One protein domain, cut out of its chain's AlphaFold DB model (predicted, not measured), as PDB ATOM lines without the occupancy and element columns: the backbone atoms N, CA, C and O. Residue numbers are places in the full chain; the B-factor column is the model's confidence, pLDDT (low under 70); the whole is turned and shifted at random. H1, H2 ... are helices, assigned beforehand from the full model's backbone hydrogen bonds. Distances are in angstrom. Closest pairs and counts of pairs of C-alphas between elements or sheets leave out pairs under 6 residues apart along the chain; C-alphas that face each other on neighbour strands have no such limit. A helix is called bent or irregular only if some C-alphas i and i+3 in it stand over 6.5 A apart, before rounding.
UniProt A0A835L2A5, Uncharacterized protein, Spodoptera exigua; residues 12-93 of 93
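Overview. This is residues 12 to 93 of the 93 residues of an uncharacterized protein of Spodoptera exigua (UniProt A0A835L2A5). Two long helices, H4 and H5, cross at close to a right angle and form the core, while the first part, with the short helices H1 and H2, makes a loose arm that reaches away from them. Residues 23 to 29, nearly the whole of them H2, stick out, and the small H3 sits just before H4 along the chain. The printed part has 82 residues with five named helices in the order H1, H2, H3, H4, H5 and no named strand; the class is all helix. The whole is loose, with a radius of gyration of the C-alphas of 15.4 A, and its C-alphas span 44 by 30 by 29 A.

Along the chain. Start at C-alpha 12, at (-19.172, -8.541, 57.236), where H1 begins; it covers residues 12 to 17. Read on to residues 24 to 29 for H2, which is irregular, but only just: C-alphas 25 and 28 are 6.7 A apart. H3 is residues 46 to 49, four residues long. Find C-alpha 52 at (-33.344, -1.161, 85.504); from there H4 runs through residues 52 to 66, 21.0 A from first to last C-alpha. H5, residues 77 to 91, measures 21.2 A and ends with C-alpha 91 at (-44.172, -15.047, 85.867).

Arrangement. Look first at H1, which is apart from each of the other four helices. H2 too is apart from each of the other helices. Move on to H3 and H4, which are close but not clearly touching; their closest C-alphas, those of Ala 49 and Arg 55, are 7.1 A apart. H3 and H5 are apart. H4 and H5 touch, with the C-alphas of Leu 63 and Phe 87 the closest at 6.8 A. H4 touches H5 with residues 59 to 63 alone, and H5 touches H4 with residues 84 to 87 alone. Their lines are about perpendicular, at 82 degrees. In H1, H4 and H5 every O i to N i+4 pair is within hydrogen-bond range; in H2 0 of 2 are, beside 2 of 3 O i to N i+3 pairs, and H3 is too short for an O i to N i+4 pair.

Size, cuts and confidence. The two C-alphas farthest apart are those of Val 25 and Ala 47, at 45.8 A. The printed part has no cut and ends at Ser 93, the chain's last residue. The link from H2 to H3, residues 30 to 45, is long; H3 to H4 is tight, and H1 to H2 and H4 to H5 are short. The mean pLDDT of the printed part is 70.6; look for values under 70 in residues 12 to 35, 69 to 70, 72 to 76 and 91 to 93.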
ATOM      1  N   GLU A  12     -20.617  -8.337  57.362       62.44
ATOM      2  CA  GLU A  12     -19.172  -8.541  57.236       62.44
ATOM      3  C   GLU A  12     -18.487  -8.822  58.580       62.44
ATOM      4  O   GLU A  12     -17.595  -9.670  58.661       62.44
ATOM      5  N   LEU A  13     -18.939  -8.165  59.647       56.94
ATOM      6  CA  LEU A  13     -18.393  -8.323  60.993       56.94
ATOM      7  C   LEU A  13     -18.874  -9.640  61.611       56.94
ATOM      8  O   LEU A  13     -18.091 -10.384  62.201       56.94
ATOM      9  N   VAL A  14     -20.135 -10.002  61.365       52.66
ATOM     10  CA  VAL A  14     -20.678 -11.328  61.689       52.66
ATOM     11  C   VAL A  14     -19.933 -12.431  60.949       52.66
ATOM     12  O   VAL A  14     -19.580 -13.429  61.566       52.66
ATOM     13  N   ALA A  15     -19.610 -12.265  59.666       54.16
ATOM     14  CA  ALA A  15     -18.845 -13.264  58.919       54.16
ATOM     15  C   ALA A  15     -17.436 -13.502  59.498       54.16
ATOM     16  O   ALA A  15     -16.920 -14.617  59.408       54.16
ATOM     17  N   GLN A  16     -16.823 -12.486  60.115       54.38
ATOM     18  CA  GLN A  16     -15.529 -12.616  60.792       54.38
ATOM     19  C   GLN A  16     -15.658 -13.233  62.195       54.38
ATOM     20  O   GLN A  16     -14.860 -14.099  62.553       54.38
ATOM     21  N   VAL A  17     -16.680 -12.845  62.965       49.19
ATOM     22  CA  VAL A  17     -16.894 -13.290  64.358       49.19
ATOM     23  C   VAL A  17     -17.547 -14.683  64.444       49.19
ATOM     24  O   VAL A  17     -17.207 -15.481  65.314       49.19
ATOM     25  N   VAL A  18     -18.440 -15.033  63.513       51.09
ATOM     26  CA  VAL A  18     -19.244 -16.278  63.512       51.09
ATOM     27  C   VAL A  18     -18.509 -17.471  62.883       51.09
ATOM     28  O   VAL A  18     -19.067 -18.555  62.726       51.09
ATOM     29  N   ARG A  19     -17.198 -17.368  62.623       47.88
ATOM     30  CA  ARG A  19     -16.374 -18.556  62.297       47.88
ATOM     31  C   ARG A  19     -16.157 -19.492  63.496       47.88
ATOM     32  O   ARG A  19     -15.461 -20.495  63.366       47.88
ATOM     33  N   LEU A  20     -16.784 -19.213  64.639       45.19
ATOM     34  CA  LEU A  20     -16.926 -20.147  65.752       45.19
ATOM     35  C   LEU A  20     -17.982 -21.203  65.410       45.19
ATOM     36  O   LEU A  20     -19.133 -21.155  65.840       45.19
ATOM     37  N   PHE A  21     -17.581 -22.176  64.599       48.16
ATOM     38  CA  PHE A  21     -18.390 -23.361  64.360       48.16
ATOM     39  C   PHE A  21     -18.368 -24.219  65.626       48.16
ATOM     40  O   PHE A  21     -17.299 -24.664  66.036       48.16
ATOM     41  N   VAL A  22     -19.526 -24.484  66.240       49.59
ATOM     42  CA  VAL A  22     -19.624 -25.549  67.248       49.59
ATOM     43  C   VAL A  22     -19.557 -26.875  66.482       49.59
ATOM     44  O   VAL A  22     -20.491 -27.180  65.733       49.59
ATOM     45  N   PRO A  23     -18.474 -27.664  66.611       49.91
ATOM     46  CA  PRO A  23     -18.358 -28.951  65.943       49.91
ATOM     47  C   PRO A  23     -19.563 -29.822  66.295       49.91
ATOM     48  O   PRO A  23     -19.993 -29.863  67.446       49.91
ATOM     49  N   THR A  24     -20.100 -30.556  65.323       56.00
ATOM     50  CA  THR A  24     -21.298 -31.393  65.504       56.00
ATOM     51  C   THR A  24     -21.142 -32.404  66.646       56.00
ATOM     52  O   THR A  24     -22.119 -32.726  67.314       56.00
ATOM     53  N   VAL A  25     -19.902 -32.830  66.905       56.94
ATOM     54  CA  VAL A  25     -19.482 -33.739  67.988       56.94
ATOM     55  C   VAL A  25     -19.614 -33.101  69.380       56.94
ATOM     56  O   VAL A  25     -19.758 -33.789  70.385       56.94
ATOM     57  N   LEU A  26     -19.601 -31.769  69.462       51.75
ATOM     58  CA  LEU A  26     -19.795 -31.029  70.708       51.75
ATOM     59  C   LEU A  26     -21.263 -30.681  70.968       51.75
ATOM     60  O   LEU A  26     -21.565 -30.174  72.042       51.75
ATOM     61  N   LYS A  27     -22.206 -31.013  70.066       54.41
ATOM     62  CA  LYS A  27     -23.644 -30.792  70.317       54.41
ATOM     63  C   LYS A  27     -24.146 -31.535  71.552       54.41
ATOM     64  O   LYS A  27     -24.950 -30.997  72.298       54.41
ATOM     65  N   HIS A  28     -23.641 -32.741  71.797       53.44
ATOM     66  CA  HIS A  28     -23.964 -33.538  72.992       53.44
ATOM     67  C   HIS A  28     -23.274 -32.988  74.253       53.44
ATOM     68  O   HIS A  28     -23.664 -33.314  75.371       53.44
ATOM     69  N   GLN A  29     -22.243 -32.155  74.072       52.47
ATOM     70  CA  GLN A  29     -21.535 -31.441  75.132       52.47
ATOM     71  C   GLN A  29     -22.014 -30.000  75.319       52.47
ATOM     72  O   GLN A  29     -21.479 -29.303  76.184       52.47
ATOM     73  N   LEU A  30     -23.044 -29.563  74.580       54.66
ATOM     74  CA  LEU A  30     -23.819 -28.371  74.915       54.66
ATOM     75  C   LEU A  30     -24.596 -28.678  76.195       54.66
ATOM     76  O   LEU A  30     -25.800 -28.918  76.195       54.66
ATOM     77  N   ARG A  31     -23.868 -28.741  77.311       54.88
ATOM     78  CA  ARG A  31     -24.471 -28.776  78.629       54.88
ATOM     79  C   ARG A  31     -25.328 -27.513  78.729       54.88
ATOM     80  O   ARG A  31     -24.819 -26.440  78.386       54.88
ATOM     81  N   PRO A  32     -26.579 -27.611  79.210       54.50
ATOM     82  CA  PRO A  32     -27.321 -26.424  79.595       54.50
ATOM     83  C   PRO A  32     -26.404 -25.591  80.488       54.50
ATOM     84  O   PRO A  32     -25.729 -26.145  81.368       54.50
ATOM     85  N   ARG A  33     -26.276 -24.295  80.182       58.25
ATOM     86  CA  ARG A  33     -25.340 -23.413  80.880       58.25
ATOM     87  C   ARG A  33     -25.615 -23.528  82.379       58.25
ATOM     88  O   ARG A  33     -26.658 -23.104  82.854       58.25
ATOM     89  N   ARG A  34     -24.675 -24.115  83.127       59.00
ATOM     90  CA  ARG A  34     -24.764 -24.213  84.597       59.00
ATOM     91  C   ARG A  34     -24.540 -22.866  85.284       59.00
ATOM     92  O   ARG A  34     -24.705 -22.765  86.494       59.00
ATOM     93  N   HIS A  35     -24.141 -21.852  84.519       68.31
ATOM     94  CA  HIS A  35     -23.801 -20.526  85.004       68.31
ATOM     95  C   HIS A  35     -24.544 -19.458  84.191       68.31
ATOM     96  O   HIS A  35     -24.739 -19.654  82.985       68.31
ATOM     97  N   PRO A  36     -24.938 -18.336  84.820       73.38
ATOM     98  CA  PRO A  36     -25.522 -17.196  84.122       73.38
ATOM     99  C   PRO A  36     -24.599 -16.711  82.996       73.38
ATOM    100  O   PRO A  36     -23.383 -16.655  83.175       73.38
ATOM    101  N   LEU A  37     -25.166 -16.366  81.837       78.88
ATOM    102  CA  LEU A  37     -24.389 -15.836  80.712       78.88
ATOM    103  C   LEU A  37     -23.899 -14.415  81.003       78.88
ATOM    104  O   LEU A  37     -22.780 -14.054  80.648       78.88
ATOM    105  N   LEU A  38     -24.768 -13.603  81.598       83.81
ATOM    106  CA  LEU A  38     -24.513 -12.196  81.858       83.81
ATOM    107  C   LEU A  38     -24.104 -12.013  83.317       83.81
ATOM    108  O   LEU A  38     -24.762 -12.524  84.225       83.81
ATOM    109  N   ALA A  39     -23.041 -11.248  83.553       86.12
ATOM    110  CA  ALA A  39     -22.661 -10.855  84.900       86.12
ATOM    111  C   ALA A  39     -23.703  -9.877  85.460       86.12
ATOM    112  O   ALA A  39     -23.895  -8.791  84.918       86.12
ATOM    113  N   VAL A  40     -24.367 -10.259  86.549       85.50
ATOM    114  CA  VAL A  40     -25.255  -9.362  87.296       85.50
ATOM    115  C   VAL A  40     -24.431  -8.702  88.404       85.50
ATOM    116  O   VAL A  40     -23.852  -9.424  89.221       85.50
ATOM    117  N   PRO A  41     -24.342  -7.361  88.462       84.25
ATOM    118  CA  PRO A  41     -23.632  -6.678  89.537       84.25
ATOM    119  C   PRO A  41     -24.178  -7.069  90.913       84.25
ATOM    120  O   PRO A  41     -25.387  -7.028  91.140       84.25
ATOM    121  N   VAL A  42     -23.287  -7.406  91.849       83.06
ATOM    122  CA  VAL A  42     -23.667  -7.634  93.249       83.06
ATOM    123  C   VAL A  42     -23.955  -6.281  93.891       83.06
ATOM    124  O   VAL A  42     -23.067  -5.435  94.005       83.06
ATOM    125  N   THR A  43     -25.196  -6.061  94.312       83.88
ATOM    126  CA  THR A  43     -25.637  -4.796  94.903       83.88
ATOM    127  C   THR A  43     -25.857  -4.958  96.403       83.88
ATOM    128  O   THR A  43     -26.407  -5.950  96.872       83.88
ATOM    129  N   ARG A  44     -25.397  -3.975  97.186       83.06
ATOM    130  CA  ARG A  44     -25.550  -3.973  98.654       83.06
ATOM    131  C   ARG A  44     -26.823  -3.273  99.126       83.06
ATOM    132  O   ARG A  44     -27.156  -3.350 100.301       83.06
ATOM    133  N   THR A  45     -27.516  -2.564  98.232       86.62
ATOM    134  CA  THR A  45     -28.731  -1.811  98.556       86.62
ATOM    135  C   THR A  45     -29.891  -2.244  97.671       86.62
ATOM    136  O   THR A  45     -29.718  -2.526  96.483       86.62
ATOM    137  N   VAL A  46     -31.094  -2.234  98.249       81.19
ATOM    138  CA  VAL A  46     -32.346  -2.565  97.549       81.19
ATOM    139  C   VAL A  46     -32.571  -1.635  96.352       81.19
ATOM    140  O   VAL A  46     -32.980  -2.086  95.288       81.19
ATOM    141  N   ALA A  47     -32.225  -0.350  96.483       82.56
ATOM    142  CA  ALA A  47     -32.338   0.621  95.395       82.56
ATOM    143  C   ALA A  47     -31.484   0.236  94.173       82.56
ATOM    144  O   ALA A  47     -31.970   0.275  93.045       82.56
ATOM    145  N   HIS A  48     -30.235  -0.193  94.383       76.69
ATOM    146  CA  HIS A  48     -29.376  -0.632  93.282       76.69
ATOM    147  C   HIS A  48     -29.781  -2.002  92.730       76.69
ATOM    148  O   HIS A  48     -29.714  -2.199  91.515       76.69
ATOM    149  N   ALA A  49     -30.243  -2.927  93.580       79.38
ATOM    150  CA  ALA A  49     -30.817  -4.203  93.137       79.38
ATOM    151  C   ALA A  49     -32.021  -3.995  92.204       79.38
ATOM    152  O   ALA A  49     -32.158  -4.686  91.197       79.38
ATOM    153  N   ASN A  50     -32.837  -2.980  92.493       81.94
ATOM    154  CA  ASN A  50     -34.005  -2.615  91.698       81.94
ATOM    155  C   ASN A  50     -33.693  -1.703  90.506       81.94
ATOM    156  O   ASN A  50     -34.615  -1.302  89.789       81.94
ATOM    157  N   SER A  51     -32.421  -1.377  90.263       87.38
ATOM    158  CA  SER A  51     -32.053  -0.577  89.097       87.38
ATOM    159  C   SER A  51     -32.453  -1.295  87.797       87.38
ATOM    160  O   SER A  51     -32.355  -2.527  87.717       87.38
ATOM    161  N   PRO A  52     -32.882  -0.558  86.754       83.00
ATOM    162  CA  PRO A  52     -33.344  -1.161  85.504       83.00
ATOM    163  C   PRO A  52     -32.334  -2.131  84.884       83.00
ATOM    164  O   PRO A  52     -32.714  -3.193  84.400       83.00
ATOM    165  N   LEU A  53     -31.041  -1.801  84.959       82.50
ATOM    166  CA  LEU A  53     -29.969  -2.630  84.415       82.50
ATOM    167  C   LEU A  53     -29.833  -3.967  85.157       82.50
ATOM    168  O   LEU A  53     -29.826  -5.017  84.522       82.50
ATOM    169  N   VAL A  54     -29.758  -3.949  86.491       81.69
ATOM    170  CA  VAL A  54     -29.617  -5.175  87.300       81.69
ATOM    171  C   VAL A  54     -30.827  -6.088  87.101       81.69
ATOM    172  O   VAL A  54     -30.664  -7.294  86.895       81.69
ATOM    173  N   ARG A  55     -32.033  -5.507  87.063       83.19
ATOM    174  CA  ARG A  55     -33.276  -6.236  86.787       83.19
ATOM    175  C   ARG A  55     -33.274  -6.864  85.395       83.19
ATOM    176  O   ARG A  55     -33.572  -8.049  85.276       83.19
ATOM    177  N   ALA A  56     -32.886  -6.113  84.364       82.81
ATOM    178  CA  ALA A  56     -32.822  -6.617  82.995       82.81
ATOM    179  C   ALA A  56     -31.812  -7.768  82.849       82.81
ATOM    180  O   ALA A  56     -32.150  -8.809  82.292       82.81
ATOM    181  N   LEU A  57     -30.601  -7.630  83.401       84.88
ATOM    182  CA  LEU A  57     -29.575  -8.681  83.345       84.88
ATOM    183  C   LEU A  57     -30.012  -9.949  84.091       84.88
ATOM    184  O   LEU A  57     -29.800 -11.061  83.607       84.88
ATOM    185  N   THR A  58     -30.662  -9.787  85.246       86.12
ATOM    186  CA  THR A  58     -31.227 -10.905  86.018       86.12
ATOM    187  C   THR A  58     -32.317 -11.626  85.232       86.12
ATOM    188  O   THR A  58     -32.278 -12.848  85.104       86.12
ATOM    189  N   MET A  59     -33.252 -10.872  84.651       85.12
ATOM    190  CA  MET A  59     -34.349 -11.402  83.842       85.12
ATOM    191  C   MET A  59     -33.834 -12.159  82.615       85.12
ATOM    192  O   MET A  59     -34.277 -13.273  82.356       85.12
ATOM    193  N   ILE A  60     -32.866 -11.601  81.882       83.31
ATOM    194  CA  ILE A  60     -32.300 -12.255  80.696       83.31
ATOM    195  C   ILE A  60     -31.612 -13.572  81.079       83.31
ATOM    196  O   ILE A  60     -31.786 -14.578  80.396       83.31
ATOM    197  N   ASN A  61     -30.876 -13.610  82.193       86.75
ATOM    198  CA  ASN A  61     -30.300 -14.861  82.686       86.75
ATOM    199  C   ASN A  61     -31.371 -15.898  83.060       86.75
ATOM    200  O   ASN A  61     -31.182 -17.078  82.770       86.75
ATOM    201  N   ALA A  62     -32.484 -15.477  83.668       84.62
ATOM    202  CA  ALA A  62     -33.595 -16.370  83.998       84.62
ATOM    203  C   ALA A  62     -34.281 -16.920  82.735       84.62
ATOM    204  O   ALA A  62     -34.511 -18.127  82.639       84.62
ATOM    205  N   LEU A  63     -34.506 -16.066  81.728       81.94
ATOM    206  CA  LEU A  63     -35.019 -16.467  80.418       81.94
ATOM    207  C   LEU A  63     -34.120 -17.538  79.793       81.94
ATOM    208  O   LEU A  63     -34.606 -18.615  79.465       81.94
ATOM    209  N   LEU A  64     -32.810 -17.289  79.706       80.00
ATOM    210  CA  LEU A  64     -31.837 -18.245  79.161       80.00
ATOM    211  C   LEU A  64     -31.761 -19.564  79.935       80.00
ATOM    212  O   LEU A  64     -31.442 -20.598  79.354       80.00
ATOM    213  N   ALA A  65     -31.994 -19.533  81.248       81.12
ATOM    214  CA  ALA A  65     -32.041 -20.745  82.056       81.12
ATOM    215  C   ALA A  65     -33.299 -21.572  81.745       81.12
ATOM    216  O   ALA A  65     -33.223 -22.798  81.696       81.12
ATOM    217  N   SER A  66     -34.437 -20.905  81.511       77.75
ATOM    218  CA  SER A  66     -35.713 -21.550  81.171       77.75
ATOM    219  C   SER A  66     -35.832 -21.978  79.702       77.75
ATOM    220  O   SER A  66     -36.535 -22.939  79.407       77.75
ATOM    221  N   ALA A  67     -35.130 -21.286  78.803       73.56
ATOM    222  CA  ALA A  67     -35.135 -21.485  77.356       73.56
ATOM    223  C   ALA A  67     -33.681 -21.498  76.835       73.56
ATOM    224  O   ALA A  67     -33.224 -20.524  76.226       73.56
ATOM    225  N   PRO A  68     -32.903 -22.562  77.115       71.56
ATOM    226  CA  PRO A  68     -31.483 -22.649  76.753       71.56
ATOM    227  C   PRO A  68     -31.220 -22.634  75.238       71.56
ATOM    228  O   PRO A  68     -30.091 -22.391  74.813       71.56
ATOM    229  N   GLU A  69     -32.240 -22.885  74.421       68.94
ATOM    230  CA  GLU A  69     -32.234 -22.760  72.963       68.94
ATOM    231  C   GLU A  69     -32.318 -21.309  72.462       68.94
ATOM    232  O   GLU A  69     -32.100 -21.060  71.274       68.94
ATOM    233  N   CYS A  70     -32.628 -20.351  73.341       68.94
ATOM    234  CA  CYS A  70     -32.679 -18.935  73.006       68.94
ATOM    235  C   CYS A  70     -31.261 -18.399  72.741       68.94
ATOM    236  O   CYS A  70     -30.467 -18.174  73.659       68.94
ATOM    237  N   ASP A  71     -30.937 -18.179  71.467       72.69
ATOM    238  CA  ASP A  71     -29.678 -17.555  71.066       72.69
ATOM    239  C   ASP A  71     -29.814 -16.027  71.046       72.69
ATOM    240  O   ASP A  71     -30.240 -15.435  70.056       72.69
ATOM    241  N   LEU A  72     -29.423 -15.381  72.147       67.94
ATOM    242  CA  LEU A  72     -29.433 -13.919  72.291       67.94
ATOM    243  C   LEU A  72     -28.628 -13.170  71.226       67.94
ATOM    244  O   LEU A  72     -28.935 -12.014  70.952       67.94
ATOM    245  N   PHE A  73     -27.582 -13.788  70.677       69.81
ATOM    246  CA  PHE A  73     -26.664 -13.118  69.756       69.81
ATOM    247  C   PHE A  73     -27.058 -13.330  68.294       69.81
ATOM    248  O   PHE A  73     -26.692 -12.522  67.443       69.81
ATOM    249  N   ALA A  74     -27.812 -14.393  67.999       69.12
ATOM    250  CA  ALA A  74     -28.349 -14.653  66.665       69.12
ATOM    251  C   ALA A  74     -29.813 -14.210  66.495       69.12
ATOM    252  O   ALA A  74     -30.274 -14.049  65.362       69.12
ATOM    253  N   ALA A  75     -30.564 -14.026  67.585       66.25
ATOM    254  CA  ALA A  75     -31.950 -13.580  67.526       66.25
ATOM    255  C   ALA A  75     -32.049 -12.103  67.124       66.25
ATOM    256  O   ALA A  75     -31.297 -11.247  67.591       66.25
ATOM    257  N   ARG A  76     -33.045 -11.774  66.293       69.69
ATOM    258  CA  ARG A  76     -33.379 -10.370  66.025       69.69
ATOM    259  C   ARG A  76     -33.897  -9.736  67.311       69.69
ATOM    260  O   ARG A  76     -34.719 -10.332  68.007       69.69
ATOM    261  N   TRP A  77     -33.520  -8.482  67.552       70.94
ATOM    262  CA  TRP A  77     -33.915  -7.738  68.752       70.94
ATOM    263  C   TRP A  77     -35.426  -7.792  69.039       70.94
ATOM    264  O   TRP A  77     -35.842  -8.052  70.163       70.94
ATOM    265  N   LYS A  78     -36.265  -7.649  68.004       71.25
ATOM    266  CA  LYS A  78     -37.731  -7.716  68.131       71.25
ATOM    267  C   LYS A  78     -38.237  -9.064  68.657       71.25
ATOM    268  O   LYS A  78     -39.200  -9.097  69.421       71.25
ATOM    269  N   ASP A  79     -37.623 -10.161  68.222       73.06
ATOM    270  CA  ASP A  79     -38.021 -11.502  68.649       73.06
ATOM    271  C   ASP A  79     -37.567 -11.744  70.093       73.06
ATOM    272  O   ASP A  79     -38.339 -12.260  70.896       73.06
ATOM    273  N   LEU A  80     -36.381 -11.250  70.458       71.88
ATOM    274  CA  LEU A  80     -35.906 -11.277  71.838       71.88
ATOM    275  C   LEU A  80     -36.819 -10.484  72.785       71.88
ATOM    276  O   LEU A  80     -37.198 -10.992  73.840       71.88
ATOM    277  N   CYS A  81     -37.217  -9.264  72.410       75.56
ATOM    278  CA  CYS A  81     -38.163  -8.475  73.201       75.56
ATOM    279  C   CYS A  81     -39.485  -9.224  73.400       75.56
ATOM    280  O   CYS A  81     -40.041  -9.199  74.495       75.56
ATOM    281  N   ARG A  82     -39.974  -9.920  72.367       78.38
ATOM    282  CA  ARG A  82     -41.200 -10.720  72.456       78.38
ATOM    283  C   ARG A  82     -41.058 -11.876  73.444       78.38
ATOM    284  O   ARG A  82     -41.969 -12.085  74.238       78.38
ATOM    285  N   GLU A  83     -39.946 -12.605  73.412       77.25
ATOM    286  CA  GLU A  83     -39.701 -13.693  74.368       77.25
ATOM    287  C   GLU A  83     -39.532 -13.175  75.800       77.25
ATOM    288  O   GLU A  83     -40.070 -13.773  76.729       77.25
ATOM    289  N   CYS A  84     -38.896 -12.014  75.989       75.81
ATOM    290  CA  CYS A  84     -38.828 -11.366  77.301       75.81
ATOM    291  C   CYS A  84     -40.222 -10.996  77.832       75.81
ATOM    292  O   CYS A  84     -40.521 -11.275  78.987       75.81
ATOM    293  N   VAL A  85     -41.088 -10.409  76.997       79.44
ATOM    294  CA  VAL A  85     -42.468 -10.063  77.388       79.44
ATOM    295  C   VAL A  85     -43.258 -11.315  77.765       79.44
ATOM    296  O   VAL A  85     -43.824 -11.362  78.852       79.44
ATOM    297  N   ARG A  86     -43.218 -12.360  76.929       79.00
ATOM    298  CA  ARG A  86     -43.879 -13.647  77.217       79.00
ATOM    299  C   ARG A  86     -43.398 -14.272  78.522       79.00
ATOM    300  O   ARG A  86     -44.179 -14.893  79.232       79.00
ATOM    301  N   PHE A  87     -42.104 -14.163  78.808       77.12
ATOM    302  CA  PHE A  87     -41.530 -14.668  80.047       77.12
ATOM    303  C   PHE A  87     -42.043 -13.888  81.261       77.12
ATOM    304  O   PHE A  87     -42.471 -14.514  82.225       77.12
ATOM    305  N   CYS A  88     -42.077 -12.554  81.192       74.12
ATOM    306  CA  CYS A  88     -42.660 -11.722  82.247       74.12
ATOM    307  C   CYS A  88     -44.139 -12.057  82.489       74.12
ATOM    308  O   CYS A  88     -44.522 -12.308  83.623       74.12
ATOM    309  N   GLU A  89     -44.947 -12.157  81.430       79.25
ATOM    310  CA  GLU A  89     -46.375 -12.503  81.534       79.25
ATOM    311  C   GLU A  89     -46.599 -13.872  82.197       79.25
ATOM    312  O   GLU A  89     -47.515 -14.037  82.999       79.25
ATOM    313  N   LYS A  90     -45.735 -14.856  81.907       72.81
ATOM    314  CA  LYS A  90     -45.771 -16.176  82.555       72.81
ATOM    315  C   LYS A  90     -45.371 -16.149  84.028       72.81
ATOM    316  O   LYS A  90     -45.762 -17.056  84.749       72.81
ATOM    317  N   MET A  91     -44.557 -15.187  84.458       61.41
ATOM    318  CA  MET A  91     -44.172 -15.047  85.867       61.41
ATOM    319  C   MET A  91     -45.265 -14.395  86.719       61.41
ATOM    320  O   MET A  91     -45.286 -14.617  87.926       61.41
ATOM    321  N   ASP A  92     -46.147 -13.608  86.099       58.66
ATOM    322  CA  ASP A  92     -47.260 -12.921  86.765       58.66
ATOM    323  C   ASP A  92     -48.552 -13.773  86.831       58.66
ATOM    324  O   ASP A  92     -49.548 -13.331  87.406       58.66
ATOM    325  N   SER A  93     -48.541 -14.974  86.233       52.44
ATOM    326  CA  SER A  93     -49.655 -15.943  86.180       52.44
ATOM    327  C   SER A  93     -49.533 -17.018  87.258       52.44
ATOM    328  O   SER A  93     -50.578 -17.388  87.837       52.44
TER     329      SER A  93